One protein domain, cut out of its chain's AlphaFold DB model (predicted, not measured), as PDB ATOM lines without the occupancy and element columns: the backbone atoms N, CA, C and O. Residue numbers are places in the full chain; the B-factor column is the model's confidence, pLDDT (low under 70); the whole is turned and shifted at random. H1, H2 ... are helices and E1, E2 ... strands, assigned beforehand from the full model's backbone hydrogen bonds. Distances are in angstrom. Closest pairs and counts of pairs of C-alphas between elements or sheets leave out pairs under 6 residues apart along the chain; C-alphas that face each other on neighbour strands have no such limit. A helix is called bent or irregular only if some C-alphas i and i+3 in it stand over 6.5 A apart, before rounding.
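What this domain is: This is residues 170 to 264 of the 268 residues of an uncharacterized protein of candidate division BRC1 bacterium ADurb.BinA364 (UniProt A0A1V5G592). A twisted sheet of four strands has H1 packed along one face and H3 along the opposite face, while E3 and E4 form a long, sharply bent hairpin on one side of it. The shorter H2 sits beside H1 near the E1 edge, and H4 packs on E4 and E3. The printed part has 95 residues with four named helices and four named strands, in the order H1 E1 H2 H3 E2 H4 E3 E4. The sheet's order is E1 E2 E4 E3, mixed, and the class is mixed, helices and strands. The whole is compact and rounded, with a radius of gyration of the C-alphas of 11.7 A and spans of 31 by 30 by 22 A.

Where its parts are: In the sheet, E1 is residues 186 to 190, E2 residues 223 to 229 (17.4 A), E4 residues 254 to 263 (24.6 A) and E3 residues 241 to 251 (23.4 A). E3 bends by 81 degrees at residue 246, and E4 by 71 degrees at residue 260. H1 is residues 170 to 182, 18.2 A long, from C-alpha 170 at (110.772, 135.971, 114.846). H2 is residues 194 to 201, H3 residues 211 to 221 and H4 residues 230 to 238. H4 is irregular: C-alphas 231 and 234 are 7.1 A apart. E4 ends with C-alpha 263 at (91.656, 120.463, 104.229).

How they stand to each other: E1 and E2 are parallel, with N 188 and O 225 at 2.9 A. E2 and E4 are antiparallel, with N 226 and O 259 at 2.8 A. E3 and E4 are an antiparallel hairpin, with N 249 and O 256 at 2.8 A. E1, H2, H3 and E2 make a strand-helix-strand unit, two parallel neighbour strands with helices between. E2, H4 and E3 make a split one, with E4 between the strands and a right-handed crossover. H1 lies over E2 and E4 along the strands, at a height over the sheet of 7.7 A; the closest C-alphas of H1 and E2 are those of Ala 180 and Ala 225, 5.4 A. H3, on the opposite face, lies over E2 at a height of 8.1 A, only just not over E4, on which 2 of its C-alphas fall. H4 lies over none of the strands, but only just: 2 of its C-alphas fall on E2. The closest C-alphas of H4 and E4 are those of Leu 230 and Tyr 256, 4.9 A. H2 only grazes the sheet and touches H1 at a steep tilt of 61 degrees, their closest C-alphas being those of Glu 177 and Leu 201, 5.6 A. Every O i to N i+4 pair is within hydrogen-bond range in H1, H2 and H3, and 3 of 5 in H4.

The domain as a whole: The C-alphas farthest apart, those of Arg 202 and Ser 238, are 32.5 A apart. The printed part has no cut and no long link. The mean pLDDT of the printed part is 94.6, and no printed residue is under 70.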
ATOM      1  N   ARG A 170     111.527 134.716 114.821       93.06
ATOM      2  CA  ARG A 170     110.772 135.971 114.846       93.06
ATOM      3  C   ARG A 170     110.084 136.291 113.523       93.06
ATOM      4  O   ARG A 170     108.900 136.607 113.528       93.06
ATOM      5  N   ALA A 171     110.807 136.256 112.403       91.81
ATOM      6  CA  ALA A 171     110.238 136.622 111.101       91.81
ATOM      7  C   ALA A 171     109.090 135.679 110.706       91.81
ATOM      8  O   ALA A 171     108.031 136.122 110.264       91.81
ATOM      9  N   MET A 172     109.285 134.388 110.966       93.44
ATOM     10  CA  MET A 172     108.301 133.339 110.741       93.44
ATOM     11  C   MET A 172     107.080 133.486 111.656       93.44
ATOM     12  O   MET A 172     105.946 133.421 111.187       93.44
ATOM     13  N   ALA A 173     107.295 133.772 112.943       94.50
ATOM     14  CA  ALA A 173     106.230 134.038 113.903       94.50
ATOM     15  C   ALA A 173     105.400 135.270 113.512       94.50
ATOM     16  O   ALA A 173     104.181 135.224 113.588       94.50
ATOM     17  N   LEU A 174     106.031 136.350 113.040       94.25
ATOM     18  CA  LEU A 174     105.323 137.548 112.571       94.25
ATOM     19  C   LEU A 174     104.507 137.279 111.297       94.25
ATOM     20  O   LEU A 174     103.397 137.792 111.154       94.25
ATOM     21  N   ALA A 175     105.030 136.464 110.376       94.81
ATOM     22  CA  ALA A 175     104.281 136.045 109.194       94.81
ATOM     23  C   ALA A 175     103.061 135.196 109.574       94.81
ATOM     24  O   ALA A 175     101.970 135.437 109.059       94.81
ATOM     25  N   LEU A 176     103.229 134.265 110.516       95.44
ATOM     26  CA  LEU A 176     102.142 133.452 111.053       95.44
ATOM     27  C   LEU A 176     101.108 134.300 111.811       95.44
ATOM     28  O   LEU A 176      99.909 134.097 111.639       95.44
ATOM     29  N   GLU A 177     101.555 135.286 112.601       95.56
ATOM     30  CA  GLU A 177     100.688 136.215 113.340       95.56
ATOM     31  C   GLU A 177      99.751 136.963 112.397       95.56
ATOM     32  O   GLU A 177      98.564 137.114 112.687       95.56
ATOM     33  N   ARG A 178     100.290 137.423 111.261       95.06
ATOM     34  CA  ARG A 178      99.531 138.141 110.241       95.06
ATOM     35  C   ARG A 178      98.388 137.280 109.705       95.06
ATOM     36  O   ARG A 178      97.248 137.722 109.772       95.06
ATOM     37  N   ILE A 179      98.675 136.046 109.277       95.81
ATOM     38  CA  ILE A 179      97.658 135.096 108.782       95.81
ATOM     39  C   ILE A 179      96.610 134.837 109.868       95.81
ATOM     40  O   ILE A 179      95.412 135.006 109.654       95.81
ATOM     41  N   ALA A 180      97.068 134.481 111.071       95.19
ATOM     42  CA  ALA A 180      96.201 134.136 112.188       95.19
ATOM     43  C   ALA A 180      95.266 135.293 112.585       95.19
ATOM     44  O   ALA A 180      94.125 135.062 112.982       95.19
ATOM     45  N   ARG A 181      95.730 136.543 112.481       94.88
ATOM     46  CA  ARG A 181      94.944 137.736 112.813       94.88
ATOM     47  C   ARG A 181      94.005 138.162 111.687       94.88
ATOM     48  O   ARG A 181      92.875 138.537 111.978       94.88
ATOM     49  N   GLU A 182      94.474 138.155 110.443       95.00
ATOM     50  CA  GLU A 182      93.692 138.596 109.281       95.00
ATOM     51  C   GLU A 182      92.544 137.631 108.974       95.00
ATOM     52  O   GLU A 182      91.458 138.072 108.598       95.00
ATOM     53  N   GLU A 183      92.754 136.336 109.203       94.19
ATOM     54  CA  GLU A 183      91.787 135.288 108.866       94.19
ATOM     55  C   GLU A 183      91.084 134.679 110.088       94.19
ATOM     56  O   GLU A 183      90.183 133.857 109.943       94.19
ATOM     57  N   GLY A 184      91.472 135.079 111.305       95.31
ATOM     58  CA  GLY A 184      90.906 134.530 112.539       95.31
ATOM     59  C   GLY A 184      91.245 133.052 112.762       95.31
ATOM     60  O   GLY A 184      90.462 132.334 113.378       95.31
ATOM     61  N   LEU A 185      92.393 132.599 112.252       96.50
ATOM     62  CA  LEU A 185      92.842 131.209 112.338       96.50
ATOM     63  C   LEU A 185      93.678 130.945 113.597       96.50
ATOM     64  O   LEU A 185      94.325 131.841 114.156       96.50
ATOM     65  N   GLU A 186      93.687 129.687 114.033       96.94
ATOM     66  CA  GLU A 186      94.575 129.215 115.096       96.94
ATOM     67  C   GLU A 186      95.979 128.906 114.542       96.94
ATOM     68  O   GLU A 186      96.079 128.243 113.505       96.94
ATOM     69  N   PRO A 187      97.061 129.398 115.185       97.38
ATOM     70  CA  PRO A 187      98.425 129.112 114.796       97.38
ATOM     71  C   PRO A 187      98.844 127.739 115.314       97.38
ATOM     72  O   PRO A 187      98.630 127.418 116.482       97.38
ATOM     73  N   ILE A 188      99.491 126.958 114.462       97.44
ATOM     74  CA  ILE A 188     100.122 125.689 114.824       97.44
ATOM     75  C   ILE A 188     101.502 125.596 114.169       97.44
ATOM     76  O   ILE A 188     101.745 126.187 113.114       97.44
ATOM     77  N   ALA A 189     102.418 124.850 114.773       97.19
ATOM     78  CA  ALA A 189     103.759 124.655 114.235       97.19
ATOM     79  C   ALA A 189     104.208 123.195 114.338       97.19
ATOM     80  O   ALA A 189     103.676 122.418 115.133       97.19
ATOM     81  N   PHE A 190     105.201 122.828 113.532       96.00
ATOM     82  CA  PHE A 190     105.834 121.514 113.565       96.00
ATOM     83  C   PHE A 190     107.341 121.645 113.816       96.00
ATOM     84  O   PHE A 190     108.000 122.428 113.132       96.00
ATOM     85  N   HIS A 191     107.873 120.878 114.777       91.50
ATOM     86  CA  HIS A 191     109.296 120.838 115.168       91.50
ATOM     87  C   HIS A 191     109.941 122.204 115.475       91.50
ATOM     88  O   HIS A 191     111.097 122.468 115.142       91.50
ATOM     89  N   LEU A 192     109.201 123.097 116.132       90.38
ATOM     90  CA  LEU A 192     109.707 124.410 116.536       90.38
ATOM     91  C   LEU A 192     109.539 124.665 118.027       90.38
ATOM     92  O   LEU A 192     108.641 124.127 118.665       90.38
ATOM     93  N   ASP A 193     110.387 125.522 118.589       89.94
ATOM     94  CA  ASP A 193     110.278 125.902 119.995       89.94
ATOM     95  C   ASP A 193     108.976 126.686 120.242       89.94
ATOM     96  O   ASP A 193     108.822 127.837 119.815       89.94
ATOM     97  N   GLU A 194     108.029 126.049 120.936       91.44
ATOM     98  CA  GLU A 194     106.729 126.635 121.282       91.44
ATOM     99  C   GLU A 194     106.895 127.932 122.084       91.44
ATOM    100  O   GLU A 194     106.145 128.890 121.873       91.44
ATOM    101  N   GLY A 195     107.883 127.984 122.983       89.62
ATOM    102  CA  GLY A 195     108.140 129.143 123.833       89.62
ATOM    103  C   GLY A 195     108.484 130.389 123.019       89.62
ATOM    104  O   GLY A 195     107.869 131.443 123.199       89.62
ATOM    105  N   ALA A 196     109.427 130.266 122.086       90.62
ATOM    106  CA  ALA A 196     109.864 131.345 121.217       90.62
ATOM    107  C   ALA A 196     108.753 131.787 120.259       90.62
ATOM    108  O   ALA A 196     108.499 132.987 120.130       90.62
ATOM    109  N   LEU A 197     108.047 130.842 119.630       93.38
ATOM    110  CA  LEU A 197     106.921 131.166 118.751       93.38
ATOM    111  C   LEU A 197     105.807 131.892 119.507       93.38
ATOM    112  O   LEU A 197     105.394 132.977 119.093       93.38
ATOM    113  N   SER A 198     105.368 131.343 120.641       93.88
ATOM    114  CA  SER A 198     104.289 131.919 121.451       93.88
ATOM    115  C   SER A 198     104.653 133.301 121.998       93.88
ATOM    116  O   SER A 198     103.797 134.186 122.072       93.88
ATOM    117  N   TYR A 199     105.928 133.527 122.336       94.12
ATOM    118  CA  TYR A 199     106.429 134.834 122.759       94.12
ATOM    119  C   TYR A 199     106.243 135.903 121.674       94.12
ATOM    120  O   TYR A 199     105.705 136.978 121.954       94.12
ATOM    121  N   TYR A 200     106.647 135.615 120.431       93.31
ATOM    122  CA  TYR A 200     106.513 136.564 119.322       93.31
ATOM    123  C   TYR A 200     105.062 136.726 118.858       93.31
ATOM    124  O   TYR A 200     104.647 137.847 118.576       93.31
ATOM    125  N   LEU A 201     104.284 135.641 118.852       92.38
ATOM    126  CA  LEU A 201     102.862 135.635 118.488       92.38
ATOM    127  C   LEU A 201     101.961 136.290 119.544       92.38
ATOM    128  O   LEU A 201     100.817 136.631 119.249       92.38
ATOM    129  N   ARG A 202     102.446 136.438 120.786       92.56
ATOM    130  CA  ARG A 202     101.677 136.905 121.956       92.56
ATOM    131  C   ARG A 202     100.406 136.088 122.229       92.56
ATOM    132  O   ARG A 202      99.468 136.585 122.852       92.56
ATOM    133  N   ARG A 203     100.383 134.836 121.775       93.44
ATOM    134  CA  ARG A 203      99.330 133.835 121.988       93.44
ATOM    135  C   ARG A 203      99.959 132.439 121.934       93.44
ATOM    136  O   ARG A 203     101.029 132.310 121.341       93.44
ATOM    137  N   PRO A 204      99.319 131.414 122.518       95.00
ATOM    138  CA  PRO A 204      99.792 130.041 122.395       95.00
ATOM    139  C   PRO A 204      99.907 129.625 120.926       95.00
ATOM    140  O   PRO A 204      99.009 129.904 120.132       95.00
ATOM    141  N   CYS A 205     101.010 128.965 120.591       95.81
ATOM    142  CA  CYS A 205     101.246 128.336 119.299       95.81
ATOM    143  C   CYS A 205     101.748 126.914 119.560       95.81
ATOM    144  O   CYS A 205     102.958 126.725 119.706       95.81
ATOM    145  N   PRO A 206     100.839 125.935 119.706       95.44
ATOM    146  CA  PRO A 206     101.233 124.563 119.973       95.44
ATOM    147  C   PRO A 206     102.153 124.068 118.858       95.44
ATOM    148  O   PRO A 206     101.835 124.164 117.667       95.44
ATOM    149  N   SER A 207     103.304 123.551 119.276       95.50
ATOM    150  CA  SER A 207     104.271 122.927 118.389       95.50
ATOM    151  C   SER A 207     104.228 121.421 118.572       95.50
ATOM    152  O   SER A 207     104.218 120.911 119.694       95.50
ATOM    153  N   HIS A 208     104.167 120.701 117.462       95.75
ATOM    154  CA  HIS A 208     104.084 119.250 117.451       95.75
ATOM    155  C   HIS A 208     105.413 118.660 116.973       95.75
ATOM    156  O   HIS A 208     105.910 119.020 115.910       95.75
ATOM    157  N   GLU A 209     105.977 117.747 117.762       92.31
ATOM    158  CA  GLU A 209     107.183 116.985 117.400       92.31
ATOM    159  C   GLU A 209     106.861 115.794 116.483       92.31
ATOM    160  O   GLU A 209     107.729 115.280 115.790       92.31
ATOM    161  N   ASP A 210     105.612 115.327 116.496       95.38
ATOM    162  CA  ASP A 210     105.154 114.196 115.696       95.38
ATOM    163  C   ASP A 210     104.255 114.672 114.550       95.38
ATOM    164  O   ASP A 210     103.373 115.519 114.732       95.38
ATOM    165  N   TRP A 211     104.517 114.155 113.350       95.44
ATOM    166  CA  TRP A 211     103.863 114.623 112.132       95.44
ATOM    167  C   TRP A 211     102.390 114.212 112.077       95.44
ATOM    168  O   TRP A 211     101.545 115.002 111.657       95.44
ATOM    169  N   GLU A 212     102.046 113.024 112.577       96.12
ATOM    170  CA  GLU A 212     100.653 112.580 112.663       96.12
ATOM    171  C   GLU A 212      99.882 113.424 113.682       96.12
ATOM    172  O   GLU A 212      98.754 113.844 113.420       96.12
ATOM    173  N   ALA A 213     100.506 113.753 114.818       96.31
ATOM    174  CA  ALA A 213      99.929 114.647 115.815       96.31
ATOM    175  C   ALA A 213      99.694 116.063 115.261       96.31
ATOM    176  O   ALA A 213      98.652 116.662 115.544       96.31
ATOM    177  N   PHE A 214     100.625 116.580 114.452       97.44
ATOM    178  CA  PHE A 214     100.466 117.853 113.746       97.44
ATOM    179  C   PHE A 214      99.275 117.819 112.780       97.44
ATOM    180  O   PHE A 214      98.400 118.684 112.850       97.44
ATOM    181  N   LEU A 215      99.196 116.798 111.921       96.69
ATOM    182  CA  LEU A 215      98.102 116.647 110.960       96.69
ATOM    183  C   LEU A 215      96.749 116.473 111.655       96.69
ATOM    184  O   LEU A 215      95.776 117.112 111.265       96.69
ATOM    185  N   ALA A 216      96.686 115.681 112.727       96.62
ATOM    186  CA  ALA A 216      95.474 115.515 113.526       96.62
ATOM    187  C   ALA A 216      95.046 116.830 114.202       96.62
ATOM    188  O   ALA A 216      93.853 117.115 114.334       96.62
ATOM    189  N   ALA A 217      95.997 117.659 114.640       96.50
ATOM    190  CA  ALA A 217      95.696 118.985 115.163       96.50
ATOM    191  C   ALA A 217      95.148 119.911 114.073       96.50
ATOM    192  O   ALA A 217      94.096 120.515 114.287       96.50
ATOM    193  N   ALA A 218      95.799 119.961 112.910       96.44
ATOM    194  CA  ALA A 218      95.341 120.730 111.759       96.44
ATOM    195  C   ALA A 218      93.935 120.300 111.316       96.44
ATOM    196  O   ALA A 218      93.073 121.138 111.063       96.44
ATOM    197  N   GLU A 219      93.670 118.993 111.259       95.81
ATOM    198  CA  GLU A 219      92.392 118.439 110.810       95.81
ATOM    199  C   GLU A 219      91.236 118.815 111.735       95.81
ATOM    200  O   GLU A 219      90.174 119.214 111.262       95.81
ATOM    201  N   ARG A 220      91.453 118.783 113.056       96.00
ATOM    202  CA  ARG A 220      90.452 119.253 114.027       96.00
ATOM    203  C   ARG A 220      90.109 120.733 113.858       96.00
ATOM    204  O   ARG A 220      89.003 121.129 114.218       96.00
ATOM    205  N   LEU A 221      91.047 121.539 113.362       95.56
ATOM    206  CA  LEU A 221      90.838 122.964 113.106       95.56
ATOM    207  C   LEU A 221      90.145 123.219 111.759       95.56
ATOM    208  O   LEU A 221      89.496 124.250 111.599       95.56
ATOM    209  N   GLY A 222      90.262 122.302 110.793       94.31
ATOM    210  CA  GLY A 222      89.740 122.434 109.428       94.31
ATOM    211  C   GLY A 222      90.540 123.419 108.565       94.31
ATOM    212  O   GLY A 222      90.950 123.078 107.454       94.31
ATOM    213  N   ALA A 223      90.826 124.605 109.109       96.00
ATOM    214  CA  ALA A 223      91.767 125.583 108.583       96.00
ATOM    215  C   ALA A 223      92.648 126.140 109.712       96.00
ATOM    216  O   ALA A 223      92.177 126.373 110.825       96.00
ATOM    217  N   ALA A 224      93.928 126.370 109.427       96.94
ATOM    218  CA  ALA A 224      94.887 126.873 110.409       96.94
ATOM    219  C   ALA A 224      95.936 127.780 109.761       96.94
ATOM    220  O   ALA A 224      96.262 127.645 108.579       96.94
ATOM    221  N   ALA A 225      96.499 128.684 110.557       97.44
ATOM    222  CA  ALA A 225      97.763 129.318 110.221       97.44
ATOM    223  C   ALA A 225      98.861 128.345 110.665       97.44
ATOM    224  O   ALA A 225      98.960 128.026 111.845       97.44
ATOM    225  N   ALA A 226      99.676 127.837 109.750       97.44
ATOM    226  CA  ALA A 226     100.647 126.798 110.059       97.44
ATOM    227  C   ALA A 226     102.075 127.185 109.686       97.44
ATOM    228  O   ALA A 226     102.317 127.844 108.672       97.44
ATOM    229  N   ILE A 227     103.021 126.707 110.492       97.06
ATOM    230  CA  ILE A 227     104.419 126.586 110.096       97.06
ATOM    231  C   ILE A 227     104.709 125.126 109.761       97.06
ATOM    232  O   ILE A 227     104.590 124.256 110.625       97.06
ATOM    233  N   VAL A 228     105.111 124.873 108.517       95.81
ATOM    234  CA  VAL A 228     105.324 123.528 107.968       95.81
ATOM    235  C   VAL A 228     106.720 123.428 107.356       95.81
ATOM    236  O   VAL A 228     107.116 124.354 106.650       95.81
ATOM    237  N   PRO A 229     107.477 122.335 107.550       95.62
ATOM    238  CA  PRO A 229     108.701 122.098 106.795       95.62
ATOM    239  C   PRO A 229     108.437 122.104 105.288       95.62
ATOM    240  O   PRO A 229     107.485 121.490 104.800       95.62
ATOM    241  N   LEU A 230     109.283 122.795 104.529       95.06
ATOM    242  CA  LEU A 230     109.097 122.968 103.090       95.06
ATOM    243  C   LEU A 230     109.139 121.626 102.337       95.06
ATOM    244  O   LEU A 230     108.417 121.444 101.359       95.06
ATOM    245  N   ASP A 231     109.931 120.668 102.820       95.31
ATOM    246  CA  ASP A 231     110.040 119.307 102.282       95.31
ATOM    247  C   ASP A 231     108.779 118.452 102.514       95.31
ATOM    248  O   ASP A 231     108.530 117.511 101.761       95.31
ATOM    249  N   ARG A 232     107.933 118.811 103.489       95.62
ATOM    250  CA  ARG A 232     106.649 118.144 103.785       95.62
ATOM    251  C   ARG A 232     105.456 118.727 103.031       95.62
ATOM    252  O   ARG A 232     104.359 118.171 103.086       95.62
ATOM    253  N   ARG A 233     105.653 119.812 102.277       95.31
ATOM    254  CA  ARG A 233     104.585 120.461 101.502       95.31
ATOM    255  C   ARG A 233     103.878 119.491 100.548       95.31
ATOM    256  O   ARG A 233     102.652 119.438 100.531       95.31
ATOM    257  N   GLY A 234     104.643 118.719  99.774       95.19
ATOM    258  CA  GLY A 234     104.083 117.783  98.793       95.19
ATOM    259  C   GLY A 234     103.289 116.644  99.438       95.19
ATOM    260  O   GLY A 234     102.276 116.213  98.895       95.19
ATOM    261  N   GLU A 235     103.705 116.197 100.626       95.62
ATOM    262  CA  GLU A 235     102.971 115.200 101.407       95.62
ATOM    263  C   GLU A 235     101.610 115.747 101.849       95.62
ATOM    264  O   GLU A 235     100.585 115.118 101.593       95.62
ATOM    265  N   MET A 236     101.566 116.958 102.412       95.06
ATOM    266  CA  MET A 236     100.303 117.610 102.771       95.06
ATOM    267  C   MET A 236      99.378 117.799 101.560       95.06
ATOM    268  O   MET A 236      98.194 117.474 101.637       95.06
ATOM    269  N   GLU A 237      99.903 118.282 100.429       95.50
ATOM    270  CA  GLU A 237      99.121 118.444  99.195       95.50
ATOM    271  C   GLU A 237      98.562 117.094  98.697       95.50
ATOM    272  O   GLU A 237      97.408 117.030  98.270       95.50
ATOM    273  N   SER A 238      99.327 116.000  98.823       95.00
ATOM    274  CA  SER A 238      98.869 114.641  98.482       95.00
ATOM    275  C   SER A 238      97.770 114.110  99.411       95.00
ATOM    276  O   SER A 238      96.934 113.322  98.979       95.00
ATOM    277  N   LEU A 239      97.733 114.591 100.657       94.81
ATOM    278  CA  LEU A 239      96.694 114.304 101.652       94.81
ATOM    279  C   LEU A 239      95.470 115.232 101.520       94.81
ATOM    280  O   LEU A 239      94.618 115.269 102.407       94.81
ATOM    281  N   GLY A 240      95.382 116.012 100.437       95.44
ATOM    282  CA  GLY A 240      94.232 116.867 100.145       95.44
ATOM    283  C   GLY A 240      94.256 118.236 100.825       95.44
ATOM    284  O   GLY A 240      93.246 118.944 100.807       95.44
ATOM    285  N   TRP A 241      95.385 118.649 101.406       96.31
ATOM    286  CA  TRP A 241      95.525 119.987 101.978       96.31
ATOM    287  C   TRP A 241      95.778 121.033 100.893       96.31
ATOM    288  O   TRP A 241      96.636 120.886 100.025       96.31
ATOM    289  N   ARG A 242      95.048 122.143 100.968       96.62
ATOM    290  CA  ARG A 242      95.379 123.382 100.266       96.62
ATOM    291  C   ARG A 242      96.338 124.184 101.137       96.62
ATOM    292  O   ARG A 242      96.052 124.409 102.308       96.62
ATOM    293  N   ILE A 243      97.444 124.630 100.548       96.75
ATOM    294  CA  ILE A 243      98.479 125.415 101.225       96.75
ATOM    295  C   ILE A 243      98.631 126.747 100.494       96.75
ATOM    296  O   ILE A 243      98.961 126.773  99.308       96.75
ATOM    297  N   GLU A 244      98.393 127.850 101.196       96.38
ATOM    298  CA  GLU A 244      98.573 129.210 100.684       96.38
ATOM    299  C   GLU A 244      99.782 129.851 101.385       96.38
ATOM    300  O   GLU A 244      99.679 130.268 102.542       96.38
ATOM    301  N   PRO A 245     100.957 129.878 100.728       95.56
ATOM    302  CA  PRO A 245     102.191 130.348 101.340       95.56
ATOM    303  C   PRO A 245     102.157 131.859 101.589       95.56
ATOM    304  O   PRO A 245     101.837 132.641 100.696       95.56
ATOM    305  N   ALA A 246     102.568 132.275 102.786       93.12
ATOM    306  CA  ALA A 246     102.750 133.678 103.158       93.12
ATOM    307  C   ALA A 246     104.231 134.084 103.254       93.12
ATOM    308  O   ALA A 246     104.536 135.281 103.247       93.12
ATOM    309  N   GLY A 247     105.137 133.107 103.360       93.56
ATOM    310  CA  GLY A 247     106.585 133.301 103.348       93.56
ATOM    311  C   GLY A 247     107.358 132.001 103.572       93.56
ATOM    312  O   GLY A 247     106.855 131.075 104.209       93.56
ATOM    313  N   GLU A 248     108.586 131.961 103.059       94.31
ATOM    314  CA  GLU A 248     109.559 130.888 103.283       94.31
ATOM    315  C   GLU A 248     110.682 131.395 104.192       94.31
ATOM    316  O   GLU A 248     111.152 132.526 104.047       94.31
ATOM    317  N   PHE A 249     111.109 130.559 105.135       92.94
ATOM    318  CA  PHE A 249     112.082 130.906 106.166       92.94
ATOM    319  C   PHE A 249     113.102 129.782 106.316       92.94
ATOM    320  O   PHE A 249     112.745 128.610 106.273       92.94
ATOM    321  N   CYS A 250     114.373 130.125 106.506       89.94
ATOM    322  CA  CYS A 250     115.404 129.156 106.863       89.94
ATOM    323  C   CYS A 250     115.637 129.245 108.370       89.94
ATOM    324  O   CYS A 250     115.976 130.319 108.858       89.94
ATOM    325  N   GLN A 251     115.469 128.140 109.095       89.75
ATOM    326  CA  GLN A 251     115.790 128.055 110.512       89.75
ATOM    327  C   GLN A 251     116.745 126.895 110.778       89.75
ATOM    328  O   GLN A 251     116.409 125.735 110.545       89.75
ATOM    329  N   ALA A 252     117.952 127.216 111.255       85.31
ATOM    330  CA  ALA A 252     119.006 126.240 111.559       85.31
ATOM    331  C   ALA A 252     119.290 125.232 110.415       85.31
ATOM    332  O   ALA A 252     119.608 124.071 110.659       85.31
ATOM    333  N   GLY A 253     119.174 125.677 109.157       84.94
ATOM    334  CA  GLY A 253     119.434 124.859 107.966       84.94
ATOM    335  C   GLY A 253     118.233 124.064 107.446       84.94
ATOM    336  O   GLY A 253     118.332 123.471 106.374       84.94
ATOM    337  N   ALA A 254     117.098 124.083 108.149       89.50
ATOM    338  CA  ALA A 254     115.828 123.570 107.649       89.50
ATOM    339  C   ALA A 254     114.979 124.714 107.078       89.50
ATOM    340  O   ALA A 254     114.950 125.817 107.625       89.50
ATOM    341  N   TYR A 255     114.286 124.454 105.970       93.06
ATOM    342  CA  TYR A 255     113.385 125.425 105.353       93.06
ATOM    343  C   TYR A 255     111.957 125.176 105.820       93.06
ATOM    344  O   TYR A 255     111.474 124.047 105.777       93.06
ATOM    345  N   TYR A 256     111.284 126.242 106.227       95.50
ATOM    346  CA  TYR A 256     109.912 126.246 106.706       95.50
ATOM    347  C   TYR A 256     109.066 127.198 105.878       95.50
ATOM    348  O   TYR A 256     109.534 128.215 105.367       95.50
ATOM    349  N   LEU A 257     107.788 126.875 105.799       96.31
ATOM    350  CA  LEU A 257     106.762 127.666 105.168       96.31
ATOM    351  C   LEU A 257     105.787 128.144 106.239       96.31
ATOM    352  O   LEU A 257     105.168 127.323 106.912       96.31
ATOM    353  N   ALA A 258     105.617 129.461 106.367       96.88
ATOM    354  CA  ALA A 258     104.446 130.010 107.043       96.88
ATOM    355  C   ALA A 258     103.319 130.103 106.011       96.88
ATOM    356  O   ALA A 258     103.468 130.779 104.987       96.88
ATOM    357  N   ALA A 259     102.209 129.420 106.254       97.50
ATOM    358  CA  ALA A 259     101.110 129.320 105.307       97.50
ATOM    359  C   ALA A 259      99.762 129.255 106.011       97.50
ATOM    360  O   ALA A 259      99.653 128.830 107.158       97.50
ATOM    361  N   ARG A 260      98.715 129.616 105.278       97.50
ATOM    362  CA  ARG A 260      97.370 129.149 105.587       97.50
ATOM    363  C   ARG A 260      97.231 127.730 105.042       97.50
ATOM    364  O   ARG A 260      97.569 127.480 103.883       97.50
ATOM    365  N   ILE A 261      96.723 126.820 105.861       97.44
ATOM    366  CA  ILE A 261      96.406 125.452 105.454       97.44
ATOM    367  C   ILE A 261      94.917 125.177 105.642       97.44
ATOM    368  O   ILE A 261      94.319 125.640 106.611       97.44
ATOM    369  N   GLU A 262      94.317 124.432 104.718       97.06
ATOM    370  CA  GLU A 262      92.896 124.069 104.752       97.06
ATOM    371  C   GLU A 262      92.680 122.696 104.108       97.06
ATOM    372  O   GLU A 262      93.180 122.441 103.008       97.06
ATOM    373  N   LYS A 263      91.945 121.799 104.772       94.62
ATOM    374  CA  LYS A 263      91.656 120.463 104.229       94.62
ATOM    375  C   LYS A 263      90.521 120.555 103.207       94.62
ATOM    376  O   LYS A 263      89.458 121.092 103.509       94.62
ATOM    377  N   ARG A 264      90.727 120.045 101.985       91.12
ATOM    378  CA  ARG A 264      89.655 120.017 100.976       91.12
ATOM    379  C   ARG A 264      88.575 119.011 101.396       91.12
ATOM    380  O   ARG A 264      88.926 117.880 101.719       91.12
TER     381      ARG A 264